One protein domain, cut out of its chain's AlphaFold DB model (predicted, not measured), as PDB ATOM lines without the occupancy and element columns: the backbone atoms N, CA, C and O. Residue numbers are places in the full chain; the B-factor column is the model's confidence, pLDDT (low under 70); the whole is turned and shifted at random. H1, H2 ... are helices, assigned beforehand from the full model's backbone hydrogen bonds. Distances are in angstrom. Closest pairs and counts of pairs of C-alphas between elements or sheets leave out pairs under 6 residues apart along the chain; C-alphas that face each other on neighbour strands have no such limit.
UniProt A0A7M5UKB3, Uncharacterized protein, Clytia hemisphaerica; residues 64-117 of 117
ATOM      1  N   ALA A  64      79.075  88.546  96.062       93.00
ATOM      2  CA  ALA A  64      79.294  89.062  94.705       93.00
ATOM      3  C   ALA A  64      78.341  90.212  94.325       93.00
ATOM      4  O   ALA A  64      78.696  91.121  93.571       93.00
ATOM      5  N   ILE A  65      77.117  90.194  94.862       93.50
ATOM      6  CA  ILE A  65      76.114  91.236  94.622       93.50
ATOM      7  C   ILE A  65      76.458  92.571  95.295       93.50
ATOM      8  O   ILE A  65      76.169  93.625  94.728       93.50
ATOM      9  N   ASP A  66      77.081  92.541  96.474       92.62
ATOM     10  CA  ASP A  66      77.478  93.742  97.211       92.62
ATOM     11  C   ASP A  66      78.754  94.344  96.598       92.62
ATOM     12  O   ASP A  66      78.859  95.566  96.440       92.62
ATOM     13  N   ASP A  67      79.679  93.490  96.153       94.00
ATOM     14  CA  ASP A  67      80.881  93.902  95.422       94.00
ATOM     15  C   ASP A  67      80.510  94.574  94.094       94.00
ATOM     16  O   ASP A  67      80.993  95.664  93.770       94.00
ATOM     17  N   PHE A  68      79.568  93.984  93.354       95.81
ATOM     18  CA  PHE A  68      79.075  94.576  92.117       95.81
ATOM     19  C   PHE A  68      78.311  95.886  92.359       95.81
ATOM     20  O   PHE A  68      78.505  96.864  91.636       95.81
ATOM     21  N   ALA A  69      77.496  95.971  93.413       95.94
ATOM     22  CA  ALA A  69      76.834  97.221  93.791       95.94
ATOM     23  C   ALA A  69      77.836  98.335  94.137       95.94
ATOM     24  O   ALA A  69      77.613  99.505  93.811       95.94
ATOM     25  N   THR A  70      78.951  97.973  94.775       95.00
ATOM     26  CA  THR A  70      80.049  98.892  95.089       95.00
ATOM     27  C   THR A  70      80.730  99.390  93.817       95.00
ATOM     28  O   THR A  70      80.921 100.597  93.670       95.00
ATOM     29  N   PHE A  71      81.003  98.500  92.859       95.81
ATOM     30  CA  PHE A  71      81.519  98.870  91.537       95.81
ATOM     31  C   PHE A  71      80.594  99.848  90.793       95.81
ATOM     32  O   PHE A  71      81.059 100.800  90.169       95.81
ATOM     33  N   LEU A  72      79.276  99.674  90.920       96.25
ATOM     34  CA  LEU A  72      78.268 100.582  90.360       96.25
ATOM     35  C   LEU A  72      78.110 101.905  91.141       96.25
ATOM     36  O   LEU A  72      77.321 102.762  90.739       96.25
ATOM     37  N   GLY A  73      78.825 102.091  92.256       95.94
ATOM     38  CA  GLY A  73      78.764 103.300  93.084       95.94
ATOM     39  C   GLY A  73      77.510 103.420  93.958       95.94
ATOM     40  O   GLY A  73      77.198 104.505  94.444       95.94
ATOM     41  N   ILE A  74      76.777 102.322  94.163       96.50
ATOM     42  CA  ILE A  74      75.514 102.269  94.924       96.50
ATOM     43  C   ILE A  74      75.551 101.244  96.069       96.50
ATOM     44  O   ILE A  74      74.500 100.871  96.597       96.50
ATOM     45  N   GLY A  75      76.751 100.812  96.473       94.25
ATOM     46  CA  GLY A  75      76.972  99.802  97.514       94.25
ATOM     47  C   GLY A  75      76.206 100.087  98.808       94.25
ATOM     48  O   GLY A  75      75.478  99.222  99.282       94.25
ATOM     49  N   ASP A  76      76.248 101.323  99.315       94.56
ATOM     50  CA  ASP A  76      75.550 101.705 100.556       94.56
ATOM     51  C   ASP A  76      74.029 101.484 100.489       94.56
ATOM     52  O   ASP A  76      73.403 101.061 101.465       94.56
ATOM     53  N   GLN A  77      73.417 101.747  99.331       93.50
ATOM     54  CA  GLN A  77      71.972 101.604  99.149       93.50
ATOM     55  C   GLN A  77      71.568 100.128  99.084       93.50
ATOM     56  O   GLN A  77      70.549  99.735  99.660       93.50
ATOM     57  N   VAL A  78      72.378  99.309  98.405       93.12
ATOM     58  CA  VAL A  78      72.180  97.858  98.326       93.12
ATOM     59  C   VAL A  78      72.418  97.215  99.691       93.12
ATOM     60  O   VAL A  78      71.569  96.449 100.136       93.12
ATOM     61  N   ALA A  79      73.468  97.606 100.416       90.44
ATOM     62  CA  ALA A  79      73.770  97.105 101.754       90.44
ATOM     63  C   ALA A  79      72.653  97.415 102.764       90.44
ATOM     64  O   ALA A  79      72.279  96.562 103.571       90.44
ATOM     65  N   GLU A  80      72.069  98.618 102.718       90.44
ATOM     66  CA  GLU A  80      70.899  98.954 103.538       90.44
ATOM     67  C   GLU A  80      69.687  98.082 103.177       90.44
ATOM     68  O   GLU A  80      68.954  97.627 104.057       90.44
ATOM     69  N   LEU A  81      69.479  97.808 101.887       87.50
ATOM     70  CA  LEU A  81      68.405  96.931 101.429       87.50
ATOM     71  C   LEU A  81      68.628  95.473 101.861       87.50
ATOM     72  O   LEU A  81      67.686  94.835 102.330       87.50
ATOM     73  N   THR A  82      69.863  94.972 101.798       84.25
ATOM     74  CA  THR A  82      70.259  93.653 102.316       84.25
ATOM     75  C   THR A  82      69.987  93.557 103.818       84.25
ATOM     76  O   THR A  82      69.360  92.599 104.278       84.25
ATOM     77  N   ARG A  83      70.358  94.586 104.594       85.44
ATOM     78  CA  ARG A  83      70.132  94.614 106.048       85.44
ATOM     79  C   ARG A  83      68.645  94.593 106.403       85.44
ATOM     80  O   ARG A  83      68.245  93.862 107.310       85.44
ATOM     81  N   ARG A  84      67.818  95.347 105.668       83.56
ATOM     82  CA  ARG A  84      66.353  95.313 105.813       83.56
ATOM     83  C   ARG A  84      65.782  93.954 105.428       83.56
ATOM     84  O   ARG A  84      64.995  93.403 106.187       83.56
ATOM     85  N   ALA A  85      66.238  93.358 104.326       81.62
ATOM     86  CA  ALA A  85      65.786  92.037 103.901       81.62
ATOM     87  C   ALA A  85      66.041  90.950 104.958       81.62
ATOM     88  O   ALA A  85      65.139  90.165 105.256       81.62
ATOM     89  N   MET A  86      67.229  90.952 105.573       74.44
ATOM     90  CA  MET A  86      67.584  90.012 106.642       74.44
ATOM     91  C   MET A  86      66.845  90.285 107.964       74.44
ATOM     92  O   MET A  86      66.580  89.349 108.716       74.44
ATOM     93  N   GLY A  87      66.507  91.545 108.263       73.88
ATOM     94  CA  GLY A  87      65.816  91.932 109.500       73.88
ATOM     95  C   GLY A  87      64.288  91.826 109.451       73.88
ATOM     96  O   GLY A  87      63.660  91.543 110.470       73.88
ATOM     97  N   GLU A  88      63.683  92.041 108.281       70.81
ATOM     98  CA  GLU A  88      62.228  92.166 108.102       70.81
ATOM     99  C   GLU A  88      61.573  90.907 107.509       70.81
ATOM    100  O   GLU A  88      60.351  90.844 107.381       70.81
ATOM    101  N   GLY A  89      62.359  89.871 107.196       72.19
ATOM    102  CA  GLY A  89      61.841  88.590 106.709       72.19
ATOM    103  C   GLY A  89      61.365  88.631 105.256       72.19
ATOM    104  O   GLY A  89      60.442  87.895 104.897       72.19
ATOM    105  N   LEU A  90      61.978  89.476 104.415       81.75
ATOM    106  CA  LEU A  90      61.745  89.412 102.973       81.75
ATOM    107  C   LEU A  90      62.177  88.043 102.438       81.75
ATOM    108  O   LEU A  90      63.216  87.503 102.818       81.75
ATOM    109  N   SER A  91      61.398  87.492 101.505       87.56
ATOM    110  CA  SER A  91      61.831  86.289 100.794       87.56
ATOM    111  C   SER A  91      63.064  86.585  99.938       87.56
ATOM    112  O   SER A  91      63.223  87.696  99.423       87.56
ATOM    113  N   PHE A  92      63.901  85.568  99.706       86.88
ATOM    114  CA  PHE A  92      65.065  85.669  98.818       86.88
ATOM    115  C   PHE A  92      64.706  86.300  97.464       86.88
ATOM    116  O   PHE A  92      65.377  87.218  97.004       86.88
ATOM    117  N   ARG A  93      63.593  85.861  96.861       91.00
ATOM    118  CA  ARG A  93      63.156  86.343  95.545       91.00
ATOM    119  C   ARG A  93      62.798  87.830  95.555       91.00
ATOM    120  O   ARG A  93      63.140  88.524  94.608       91.00
ATOM    121  N   GLN A  94      62.134  88.310  96.606       90.94
ATOM    122  CA  GLN A  94      61.801  89.732  96.742       90.94
ATOM    123  C   GLN A  94      63.057  90.570  96.986       90.94
ATOM    124  O   GLN A  94      63.266  91.568  96.307       90.94
ATOM    125  N   SER A  95      63.925  90.125  97.896       90.94
ATOM    126  CA  SER A  95      65.192  90.799  98.180       90.94
ATOM    127  C   SER A  95      66.083  90.899  96.937       90.94
ATOM    128  O   SER A  95      66.691  91.939  96.691       90.94
ATOM    129  N   LEU A  96      66.171  89.833  96.139       92.69
ATOM    130  CA  LEU A  96      66.954  89.836  94.906       92.69
ATOM    131  C   LEU A  96      66.346  90.769  93.848       92.69
ATOM    132  O   LEU A  96      67.069  91.551  93.240       92.69
ATOM    133  N   ASP A  97      65.025  90.722  93.655       93.88
ATOM    134  CA  ASP A  97      64.318  91.592  92.708       93.88
ATOM    135  C   ASP A  97      64.489  93.079  93.058       93.88
ATOM    136  O   ASP A  97      64.793  93.891  92.187       93.88
ATOM    137  N   GLU A  98      64.377  93.442  94.335       93.31
ATOM    138  CA  GLU A  98      64.600  94.815  94.793       93.31
ATOM    139  C   GLU A  98      66.046  95.283  94.574       93.31
ATOM    140  O   GLU A  98      66.255  96.384  94.053       93.31
ATOM    141  N   ARG A  99      67.044  94.446  94.896       94.62
ATOM    142  CA  ARG A  99      68.463  94.762  94.652       94.62
ATOM    143  C   ARG A  99      68.746  94.945  93.161       94.62
ATOM    144  O   ARG A  99      69.353  95.939  92.773       94.62
ATOM    145  N   LEU A 100      68.250  94.051  92.303       94.94
ATOM    146  CA  LEU A 100      68.428  94.154  90.849       94.94
ATOM    147  C   LEU A 100      67.708  95.367  90.248       94.94
ATOM    148  O   LEU A 100      68.253  96.017  89.359       94.94
ATOM    149  N   LYS A 101      66.516  95.721  90.743       95.00
ATOM    150  CA  LYS A 101      65.794  96.938  90.324       95.00
ATOM    151  C   LYS A 101      66.515  98.221  90.705       95.00
ATOM    152  O   LYS A 101      66.369  99.219  89.998       95.00
ATOM    153  N   LEU A 102      67.242  98.200  91.816       94.25
ATOM    154  CA  LEU A 102      68.072  99.313  92.247       94.25
ATOM    155  C   LEU A 102      69.342  99.411  91.396       94.25
ATOM    156  O   LEU A 102      69.653 100.490  90.902       94.25
ATOM    157  N   MET A 103      70.018  98.281  91.168       95.62
ATOM    158  CA  MET A 103      71.269  98.225  90.407       95.62
ATOM    159  C   MET A 103      71.100  98.456  88.905       95.62
ATOM    160  O   MET A 103      71.955  99.085  88.293       95.62
ATOM    161  N   LYS A 104      70.007  97.957  88.312       95.56
ATOM    162  CA  LYS A 104      69.722  97.999  86.864       95.56
ATOM    163  C   LYS A 104      70.947  97.661  85.998       95.56
ATOM    164  O   LYS A 104      71.324  98.470  85.149       95.56
ATOM    165  N   PRO A 105      71.569  96.491  86.205       95.31
ATOM    166  CA  PRO A 105      72.839  96.194  85.567       95.31
ATOM    167  C   PRO A 105      72.693  95.973  84.060       95.31
ATOM    168  O   PRO A 105      71.745  95.327  83.604       95.31
ATOM    169  N   SER A 106      73.661  96.475  83.295       97.31
ATOM    170  CA  SER A 106      73.869  96.126  81.890       97.31
ATOM    171  C   SER A 106      74.947  95.049  81.746       97.31
ATOM    172  O   SER A 106      75.743  94.810  82.658       97.31
ATOM    173  N   LYS A 107      74.989  94.398  80.579       96.94
ATOM    174  CA  LYS A 107      76.019  93.398  80.279       96.94
ATOM    175  C   LYS A 107      77.416  94.024  80.287       96.94
ATOM    176  O   LYS A 107      78.331  93.442  80.843       96.94
ATOM    177  N   GLU A 108      77.559  95.225  79.737       97.62
ATOM    178  CA  GLU A 108      78.831  95.953  79.674       97.62
ATOM    179  C   GLU A 108      79.358  96.296  81.072       97.62
ATOM    180  O   GLU A 108      80.556  96.204  81.320       97.62
ATOM    181  N   GLN A 109      78.467  96.659  82.002       96.88
ATOM    182  CA  GLN A 109      78.844  96.904  83.396       96.88
ATOM    183  C   GLN A 109      79.302  95.624  84.094       96.88
ATOM    184  O   GLN A 109      80.250  95.662  84.872       96.88
ATOM    185  N   LEU A 110      78.631  94.501  83.822       96.62
ATOM    186  CA  LEU A 110      79.000  93.210  84.389       96.62
ATOM    187  C   LEU A 110      80.336  92.706  83.827       96.62
ATOM    188  O   LEU A 110      81.190  92.281  84.599       96.62
ATOM    189  N   ASP A 111      80.532  92.793  82.510       97.38
ATOM    190  CA  ASP A 111      81.789  92.427  81.853       97.38
ATOM    191  C   ASP A 111      82.942  93.282  82.407       97.38
ATOM    192  O   ASP A 111      83.962  92.748  82.835       97.38
ATOM    193  N   GLY A 112      82.737  94.602  82.506       97.12
ATOM    194  CA  GLY A 112      83.722  95.515  83.082       97.12
ATOM    195  C   GLY A 112      84.037  95.215  84.549       97.12
ATOM    196  O   GLY A 112      85.194  95.297  84.946       97.12
ATOM    197  N   PHE A 113      83.042  94.828  85.352       96.56
ATOM    198  CA  PHE A 113      83.268  94.398  86.732       96.56
ATOM    199  C   PHE A 113      84.136  93.137  86.798       96.56
ATOM    200  O   PHE A 113      85.112  93.119  87.543       96.56
ATOM    201  N   ILE A 114      83.823  92.111  86.003       95.44
ATOM    202  CA  ILE A 114      84.570  90.843  85.980       95.44
ATOM    203  C   ILE A 114      86.033  91.067  85.583       95.44
ATOM    204  O   ILE A 114      86.919  90.453  86.164       95.44
ATOM    205  N   GLU A 115      86.299  91.971  84.639       95.31
ATOM    206  CA  GLU A 115      87.663  92.320  84.221       95.31
ATOM    207  C   GLU A 115      88.476  93.055  85.305       95.31
ATOM    208  O   GLU A 115      89.698  93.153  85.189       95.31
ATOM    209  N   THR A 116      87.820  93.572  86.351       88.88
ATOM    210  CA  THR A 116      88.481  94.265  87.471       88.88
ATOM    211  C   THR A 116      88.780  93.383  88.686       88.88
ATOM    212  O   THR A 116      89.393  93.884  89.631       88.88
ATOM    213  N   GLN A 117      88.354  92.112  88.674       75.00
ATOM    214  CA  GLN A 117      88.525  91.156  89.780       75.00
ATOM    215  C   GLN A 117      89.806  90.323  89.677       75.00
ATOM    216  O   GLN A 117      90.235  90.007  88.544       75.00
TER     217      GLN A 117
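This is residues 64 to 117 of the 117 residues of an uncharacterized protein of Clytia hemisphaerica (UniProt A0A7M5UKB3). What shape do these coordinates make? A helical hairpin, H2 and H3 side by side, makes one end of an elongated body, and two short helices, H1 and H4, lie toward the other end. H1 folds back from the first residues of H2 at the hairpin's open end, and H4, at a large angle to H1, lies beyond it. What is it made of, and how large is it? The printed part has 54 residues with four named helices in the order H1, H2, H3, H4 and no named strand; its class is all helix. It is compact, with a radius of gyration of the C-alphas of 11.5 A, and spans 35 by 17 by 15 A, only just a rod.

What does the first helix touch? H1, residues 64 to 71, touches H2, residues 75 to 88, which meets it with residues 75 to 79 alone; the closest C-alphas are those of Ala 69 and Gly 75, 4.5 A apart. They form a helical hairpin and run opposite ways at a steep tilt of 35.3 degrees, only just past shallow. How does the chain continue? H2 and H3, residues 92 to 103, form a second helical hairpin: they touch, opposite ways at a shallow tilt of 20 degrees, and their closest C-alphas, of Ala 85 and Ser 95, are 5.9 A apart. H1 and H3 are close but not clearly touching, with the C-alphas of Ala 69 and Met 103 closest at 6.6 A. Where is the last helix? H4, residues 107 to 114, only just touches H1, with 3 pairs of C-alphas within 8 A, the closest those of Phe 71 and Phe 113 at 6.8 A, and is about perpendicular to it at 80 degrees. H4 is apart from H2 and from H3. Are the helix backbones complete? In H1, H2, H3 and H4 every O i to N i+4 pair is within hydrogen-bond range.

Where does the printed part begin? H1 starts at C-alpha 64, at (79.294, 89.062, 94.705), and is 10.5 A long. Which helices are longer? H2, the longest by residues, measures 19.7 A from C-alpha 75 to C-alpha 88 at (62.228, 92.166, 108.102), and H3 measures 16.3 A. Where does H4 end? It ends at C-alpha 114, at (84.570, 90.843, 85.980), after 10.6 A.

How far does it reach? The two C-alphas farthest apart, of Glu 88 and Glu 115, are 34.9 A apart. Are there cuts or long links? The printed part has no cut, and the links H1 to H2, H2 to H3 and H3 to H4 are tight. How confident is the model? The mean pLDDT of the printed part is 91.1, and no printed residue is under 70.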